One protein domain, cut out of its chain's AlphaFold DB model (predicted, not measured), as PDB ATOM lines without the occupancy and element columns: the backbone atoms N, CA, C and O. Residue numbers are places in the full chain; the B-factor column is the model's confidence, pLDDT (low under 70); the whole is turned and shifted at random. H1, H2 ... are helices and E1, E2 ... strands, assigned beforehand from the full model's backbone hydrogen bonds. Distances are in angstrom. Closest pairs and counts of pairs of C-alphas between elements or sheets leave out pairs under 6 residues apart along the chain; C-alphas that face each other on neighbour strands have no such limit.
ATOM      1  N   PHE A  62     -34.944 -50.713 -27.348       77.00
ATOM      2  CA  PHE A  62     -34.201 -51.824 -27.944       77.00
ATOM      3  C   PHE A  62     -35.041 -53.109 -27.928       77.00
ATOM      4  O   PHE A  62     -35.422 -53.580 -26.855       77.00
ATOM      5  N   ASP A  63     -35.262 -53.701 -29.103       81.00
ATOM      6  CA  ASP A  63     -35.915 -54.996 -29.274       81.00
ATOM      7  C   ASP A  63     -34.918 -56.015 -29.841       81.00
ATOM      8  O   ASP A  63     -34.316 -55.813 -30.893       81.00
ATOM      9  N   ALA A  64     -34.745 -57.147 -29.154       80.38
ATOM     10  CA  ALA A  64     -33.850 -58.211 -29.611       80.38
ATOM     11  C   ALA A  64     -34.289 -58.828 -30.955       80.38
ATOM     12  O   ALA A  64     -33.483 -59.474 -31.622       80.38
ATOM     13  N   ARG A  65     -35.551 -58.633 -31.361       84.69
ATOM     14  CA  ARG A  65     -36.082 -59.077 -32.658       84.69
ATOM     15  C   ARG A  65     -35.591 -58.230 -33.831       84.69
ATOM     16  O   ARG A  65     -35.635 -58.719 -34.955       84.69
ATOM     17  N   ASP A  66     -35.089 -57.022 -33.573       83.25
ATOM     18  CA  ASP A  66     -34.497 -56.156 -34.601       83.25
ATOM     19  C   ASP A  66     -33.053 -56.564 -34.941       83.25
ATOM     20  O   ASP A  66     -32.424 -55.988 -35.831       83.25
ATOM     21  N   ALA A  67     -32.496 -57.551 -34.232       86.31
ATOM     22  CA  ALA A  67     -31.148 -58.027 -34.479       86.31
ATOM     23  C   ALA A  67     -31.045 -58.819 -35.806       86.31
ATOM     24  O   ALA A  67     -31.870 -59.699 -36.066       86.31
ATOM     25  N   PRO A  68     -29.983 -58.597 -36.608       88.94
ATOM     26  CA  PRO A  68     -28.901 -57.646 -36.361       88.94
ATOM     27  C   PRO A  68     -29.230 -56.221 -36.838       88.94
ATOM     28  O   PRO A  68     -29.741 -56.013 -37.937       88.94
ATOM     29  N   ILE A  69     -28.800 -55.223 -36.061       87.88
ATOM     30  CA  ILE A  69     -28.783 -53.818 -36.481       87.88
ATOM     31  C   ILE A  69     -27.463 -53.546 -37.210       87.88
ATOM     32  O   ILE A  69     -26.379 -53.834 -36.693       87.88
ATOM     33  N   PHE A  70     -27.543 -52.967 -38.409       89.81
ATOM     34  CA  PHE A  70     -26.382 -52.670 -39.246       89.81
ATOM     35  C   PHE A  70     -25.941 -51.212 -39.108       89.81
ATOM     36  O   PHE A  70     -26.720 -50.283 -39.300       89.81
ATOM     37  N   PHE A  71     -24.650 -51.013 -38.856       86.81
ATOM     38  CA  PHE A  71     -24.015 -49.705 -38.760       86.81
ATOM     39  C   PHE A  71     -22.986 -49.535 -39.870       86.81
ATOM     40  O   PHE A  71     -22.095 -50.369 -40.040       86.81
ATOM     41  N   PHE A  72     -23.054 -48.409 -40.576       84.88
ATOM     42  CA  PHE A  72     -22.182 -48.082 -41.706       84.88
ATOM     43  C   PHE A  72     -21.257 -46.904 -41.348       84.88
ATOM     44  O   PHE A  72     -21.450 -45.791 -41.841       84.88
ATOM     45  N   PRO A  73     -20.273 -47.080 -40.444       73.12
ATOM     46  CA  PRO A  73     -19.401 -45.983 -40.045       73.12
ATOM     47  C   PRO A  73     -18.433 -45.646 -41.181       73.12
ATOM     48  O   PRO A  73     -17.552 -46.439 -41.497       73.12
ATOM     49  N   LYS A  74     -18.536 -44.454 -41.776       71.25
ATOM     50  CA  LYS A  74     -17.506 -43.979 -42.711       71.25
ATOM     51  C   LYS A  74     -16.216 -43.699 -41.940       71.25
ATOM     52  O   LYS A  74     -16.227 -42.930 -40.976       71.25
ATOM     53  N   GLY A  75     -15.097 -44.287 -42.365       66.44
ATOM     54  CA  GLY A  75     -13.800 -44.003 -41.756       66.44
ATOM     55  C   GLY A  75     -13.428 -42.536 -41.967       66.44
ATOM     56  O   GLY A  75     -13.110 -42.142 -43.085       66.44
ATOM     57  N   ARG A  76     -13.452 -41.711 -40.907       64.56
ATOM     58  CA  ARG A  76     -13.134 -40.268 -40.999       64.56
ATOM     59  C   ARG A  76     -11.740 -39.995 -41.573       64.56
ATOM     60  O   ARG A  76     -11.547 -38.983 -42.232       64.56
ATOM     61  N   GLN A  77     -10.789 -40.890 -41.311       66.50
ATOM     62  CA  GLN A  77      -9.383 -40.741 -41.701       66.50
ATOM     63  C   GLN A  77      -9.088 -41.316 -43.090       66.50
ATOM     64  O   GLN A  77      -8.320 -40.730 -43.843       66.50
ATOM     65  N   SER A  78      -9.690 -42.458 -43.436       70.31
ATOM     66  CA  SER A  78      -9.429 -43.144 -44.706       70.31
ATOM     67  C   SER A  78     -10.400 -42.750 -45.819       70.31
ATOM     68  O   SER A  78     -10.123 -43.010 -46.983       70.31
ATOM     69  N   GLY A  79     -11.566 -42.187 -45.483       68.94
ATOM     70  CA  GLY A  79     -12.654 -41.929 -46.430       68.94
ATOM     71  C   GLY A  79     -13.342 -43.192 -46.963       68.94
ATOM     72  O   GLY A  79     -14.366 -43.077 -47.637       68.94
ATOM     73  N   VAL A  80     -12.820 -44.379 -46.637       71.62
ATOM     74  CA  VAL A  80     -13.331 -45.683 -47.065       71.62
ATOM     75  C   VAL A  80     -14.521 -46.079 -46.197       71.62
ATOM     76  O   VAL A  80     -14.500 -45.901 -44.974       71.62
ATOM     77  N   THR A  81     -15.550 -46.640 -46.829       68.69
ATOM     78  CA  THR A  81     -16.666 -47.293 -46.140       68.69
ATOM     79  C   THR A  81     -16.242 -48.732 -45.818       68.69
ATOM     80  O   THR A  81     -16.125 -49.537 -46.743       68.69
ATOM     81  N   PRO A  82     -15.937 -49.071 -44.552       71.19
ATOM     82  CA  PRO A  82     -15.643 -50.443 -44.157       71.19
ATOM     83  C   PRO A  82     -16.896 -51.320 -44.274       71.19
ATOM     84  O   PRO A  82     -18.007 -50.823 -44.476       71.19
ATOM     85  N   ALA A  83     -16.721 -52.632 -44.097       80.19
ATOM     86  CA  ALA A  83     -17.849 -53.547 -43.974       80.19
ATOM     87  C   ALA A  83     -18.816 -53.068 -42.867       80.19
ATOM     88  O   ALA A  83     -18.347 -52.586 -41.825       80.19
ATOM     89  N   PRO A  84     -20.142 -53.199 -43.063       86.12
ATOM     90  CA  PRO A  84     -21.112 -52.793 -42.057       86.12
ATOM     91  C   PRO A  84     -20.875 -53.562 -40.761       86.12
ATOM     92  O   PRO A  84     -20.736 -54.788 -40.768       86.12
ATOM     93  N   ARG A  85     -20.833 -52.851 -39.635       87.06
ATOM     94  CA  ARG A  85     -20.765 -53.487 -38.322       87.06
ATOM     95  C   ARG A  85     -22.161 -53.951 -37.937       87.06
ATOM     96  O   ARG A  85     -23.096 -53.159 -37.968       87.06
ATOM     97  N   GLN A  86     -22.279 -55.209 -37.546       91.12
ATOM     98  CA  GLN A  86     -23.514 -55.765 -37.013       91.12
ATOM     99  C   GLN A  86     -23.503 -55.666 -35.490       91.12
ATOM    100  O   GLN A  86     -22.453 -55.825 -34.864       91.12
ATOM    101  N   VAL A  87     -24.665 -55.369 -34.926       88.69
ATOM    102  CA  VAL A  87     -24.934 -55.355 -33.489       88.69
ATOM    103  C   VAL A  87     -26.142 -56.245 -33.252       88.69
ATOM    104  O   VAL A  87     -27.200 -56.009 -33.832       88.69
ATOM    105  N   SER A  88     -25.978 -57.263 -32.419       89.75
ATOM    106  CA  SER A  88     -27.007 -58.279 -32.166       89.75
ATOM    107  C   SER A  88     -27.470 -58.320 -30.710       89.75
ATOM    108  O   SER A  88     -28.334 -59.119 -30.359       89.75
ATOM    109  N   SER A  89     -26.910 -57.466 -29.851       88.38
ATOM    110  CA  SER A  89     -27.263 -57.382 -28.435       88.38
ATOM    111  C   SER A  89     -27.264 -55.943 -27.926       88.38
ATOM    112  O   SER A  89     -26.697 -55.030 -28.537       88.38
ATOM    113  N   ARG A  90     -27.899 -55.741 -26.769       85.94
ATOM    114  CA  ARG A  90     -27.921 -54.444 -26.086       85.94
ATOM    115  C   ARG A  90     -26.513 -54.035 -25.658       85.94
ATOM    116  O   ARG A  90     -26.154 -52.866 -25.770       85.94
ATOM    117  N   GLU A  91     -25.718 -54.985 -25.185       89.44
ATOM    118  CA  GLU A  91     -24.342 -54.772 -24.744       89.44
ATOM    119  C   GLU A  91     -23.477 -54.275 -25.909       89.44
ATOM    120  O   GLU A  91     -22.816 -53.243 -25.791       89.44
ATOM    121  N   GLU A  92     -23.570 -54.928 -27.072       89.94
ATOM    122  CA  GLU A  92     -22.864 -54.510 -28.288       89.94
ATOM    123  C   GLU A  92     -23.301 -53.115 -28.762       89.94
ATOM    124  O   GLU A  92     -22.469 -52.323 -29.223       89.94
ATOM    125  N   LEU A  93     -24.591 -52.783 -28.625       87.31
ATOM    126  CA  LEU A  93     -25.117 -51.457 -28.954       87.31
ATOM    127  C   LEU A  93     -24.513 -50.380 -28.048       87.31
ATOM    128  O   LEU A  93     -24.048 -49.345 -28.534       87.31
ATOM    129  N   LEU A  94     -24.488 -50.622 -26.736       87.44
ATOM    130  CA  LEU A  94     -23.925 -49.697 -25.751       87.44
ATOM    131  C   LEU A  94     -22.418 -49.504 -25.956       87.44
ATOM    132  O   LEU A  94     -21.934 -48.369 -25.919       87.44
ATOM    133  N   GLU A  95     -21.679 -50.579 -26.235       89.81
ATOM    134  CA  GLU A  95     -20.253 -50.512 -26.562       89.81
ATOM    135  C   GLU A  95     -19.990 -49.691 -27.826       89.81
ATOM    136  O   GLU A  95     -19.097 -48.833 -27.853       89.81
ATOM    137  N   LEU A  96     -20.779 -49.917 -28.881       87.44
ATOM    138  CA  LEU A  96     -20.672 -49.158 -30.120       87.44
ATOM    139  C   LEU A  96     -20.924 -47.667 -29.882       87.44
ATOM    140  O   LEU A  96     -20.134 -46.834 -30.329       87.44
ATOM    141  N   GLN A  97     -21.988 -47.324 -29.160       86.25
ATOM    142  CA  GLN A  97     -22.308 -45.935 -28.844       86.25
ATOM    143  C   GLN A  97     -21.224 -45.281 -27.981       86.25
ATOM    144  O   GLN A  97     -20.842 -44.138 -28.232       86.25
ATOM    145  N   ALA A  98     -20.685 -45.990 -26.985       88.62
ATOM    146  CA  ALA A  98     -19.572 -45.500 -26.175       88.62
ATOM    147  C   ALA A  98     -18.332 -45.207 -27.034       88.62
ATOM    148  O   ALA A  98     -17.677 -44.180 -26.841       88.62
ATOM    149  N   ARG A  99     -18.033 -46.063 -28.019       86.94
ATOM    150  CA  ARG A  99     -16.953 -45.828 -28.986       86.94
ATOM    151  C   ARG A  99     -17.219 -44.596 -29.857       86.94
ATOM    152  O   ARG A  99     -16.351 -43.738 -29.951       86.94
ATOM    153  N   LEU A 100     -18.414 -44.472 -30.438       85.69
ATOM    154  CA  LEU A 100     -18.780 -43.324 -31.281       85.69
ATOM    155  C   LEU A 100     -18.676 -41.995 -30.519       85.69
ATOM    156  O   LEU A 100     -18.129 -41.025 -31.041       85.69
ATOM    157  N   ARG A 101     -19.109 -41.962 -29.252       87.19
ATOM    158  CA  ARG A 101     -18.918 -40.789 -28.385       87.19
ATOM    159  C   ARG A 101     -17.437 -40.450 -28.189       87.19
ATOM    160  O   ARG A 101     -17.074 -39.282 -28.283       87.19
ATOM    161  N   LYS A 102     -16.572 -41.449 -27.958       88.12
ATOM    162  CA  LYS A 102     -15.111 -41.247 -27.839       88.12
ATOM    163  C   LYS A 102     -14.485 -40.707 -29.131       88.12
ATOM    164  O   LYS A 102     -13.528 -39.947 -29.067       88.12
ATOM    165  N   GLU A 103     -15.043 -41.057 -30.286       84.69
ATOM    166  CA  GLU A 103     -14.645 -40.536 -31.602       84.69
ATOM    167  C   GLU A 103     -15.234 -39.139 -31.914       84.69
ATOM    168  O   GLU A 103     -14.988 -38.572 -32.985       84.69
ATOM    169  N   GLY A 104     -16.000 -38.559 -30.982       86.44
ATOM    170  CA  GLY A 104     -16.578 -37.220 -31.092       86.44
ATOM    171  C   GLY A 104     -17.868 -37.155 -31.910       86.44
ATOM    172  O   GLY A 104     -18.208 -36.087 -32.421       86.44
ATOM    173  N   PHE A 105     -18.575 -38.272 -32.086       84.00
ATOM    174  CA  PHE A 105     -19.921 -38.264 -32.661       84.00
ATOM    175  C   PHE A 105     -20.969 -37.934 -31.592       84.00
ATOM    176  O   PHE A 105     -20.896 -38.411 -30.458       84.00
ATOM    177  N   GLY A 106     -21.971 -37.144 -31.981       82.31
ATOM    178  CA  GLY A 106     -23.200 -37.005 -31.209       82.31
ATOM    179  C   GLY A 106     -24.043 -38.263 -31.378       82.31
ATOM    180  O   GLY A 106     -24.338 -38.649 -32.506       82.31
ATOM    181  N   VAL A 107     -24.394 -38.911 -30.270       79.75
ATOM    182  CA  VAL A 107     -25.357 -40.016 -30.266       79.75
ATOM    183  C   VAL A 107     -26.651 -39.475 -29.681       79.75
ATOM    184  O   VAL A 107     -26.650 -38.976 -28.552       79.75
ATOM    185  N   GLU A 108     -27.718 -39.518 -30.471       76.94
ATOM    186  CA  GLU A 108     -29.047 -39.105 -30.035       76.94
ATOM    187  C   GLU A 108     -29.710 -40.220 -29.228       76.94
ATOM    188  O   GLU A 108     -29.469 -41.412 -29.439       76.94
ATOM    189  N   TYR A 109     -30.500 -39.804 -28.243       70.19
ATOM    190  CA  TYR A 109     -31.042 -40.679 -27.221       70.19
ATOM    191  C   TYR A 109     -32.533 -40.444 -27.065       70.19
ATOM    192  O   TYR A 109     -32.960 -39.341 -26.725       70.19
ATOM    193  N   SER A 110     -33.308 -41.509 -27.254       69.06
ATOM    194  CA  SER A 110     -34.705 -41.549 -26.844       69.06
ATOM    195  C   SER A 110     -34.781 -42.048 -25.400       69.06
ATOM    196  O   SER A 110     -34.335 -43.166 -25.132       69.06
ATOM    197  N   PRO A 111     -35.364 -41.280 -24.459       65.88
ATOM    198  CA  PRO A 111     -35.539 -41.716 -23.070       65.88
ATOM    199  C   PRO A 111     -36.277 -43.057 -22.927       65.88
ATOM    200  O   PRO A 111     -36.130 -43.750 -21.925       65.88
ATOM    201  N   ARG A 112     -37.058 -43.447 -23.941       65.81
ATOM    202  CA  ARG A 112     -37.819 -44.705 -23.968       65.81
ATOM    203  C   ARG A 112     -36.955 -45.943 -24.139       65.81
ATOM    204  O   ARG A 112     -37.364 -47.017 -23.726       65.81
ATOM    205  N   PHE A 113     -35.755 -45.797 -24.689       64.31
ATOM    206  CA  PHE A 113     -34.804 -46.899 -24.781       64.31
ATOM    207  C   PHE A 113     -34.140 -47.237 -23.426       64.31
ATOM    208  O   PHE A 113     -33.375 -48.200 -23.352       64.31
ATOM    209  N   GLY A 114     -34.462 -46.507 -22.347       54.00
ATOM    210  CA  GLY A 114     -34.244 -46.959 -20.968       54.00
ATOM    211  C   GLY A 114     -32.777 -47.061 -20.537       54.00
ATOM    212  O   GLY A 114     -32.393 -48.044 -19.898       54.00
ATOM    213  N   PHE A 115     -31.956 -46.080 -20.905       53.19
ATOM    214  CA  PHE A 115     -30.561 -45.950 -20.461       53.19
ATOM    215  C   PHE A 115     -30.351 -44.721 -19.578       53.19
ATOM    216  O   PHE A 115     -31.003 -43.681 -19.830       53.19
TER     217      PHE A 115
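What this domain is: This is residues 62 to 115 of the 115 residues of an uncharacterized protein of Pseudomonas agarici (UniProt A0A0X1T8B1). With little regular structure, this is a tiny two-strand hairpin, E1 and E2, with a long loop, residues 72 to 84, and one helix, H1, beside it; after H1, residues 103 to 115 fold back toward the first printed residue's end. The printed part has 54 residues, 19 of them in named elements, in the order E1, E2, H1; the class is mixed. It is elongated, 34 by 21 by 14 A, and only just loose, close to compact, with a radius of gyration of the C-alphas of 12.1 A.

Where its parts are: E1 is residues 69 to 71, from C-alpha 69 at (-28.783, -53.818, -36.481). E2 is residues 85 to 87. H1, residues 90 to 102, is 18.5 A long and ends at C-alpha 102 (-15.111, -41.247, -27.839).

How they stand to each other: E1 and E2 are antiparallel at 150 degrees, with N 71 and O 85 2.8 A apart, within hydrogen-bond range. The closest C-alphas of E2 and H1, Val 87 and Leu 93, are 6.0 A apart. E1 and H1 are apart. In H1 every O i to N i+4 pair is within hydrogen-bond range.

The domain as a whole: The C-alphas farthest apart, Ser 78 and Arg 112, are 35.2 A apart. The printed part has no cut. The link E1 to E2 is long, E2 to H1 tight. Residues 75 to 77, 79, 81 and 110 to 115 have pLDDT under 70.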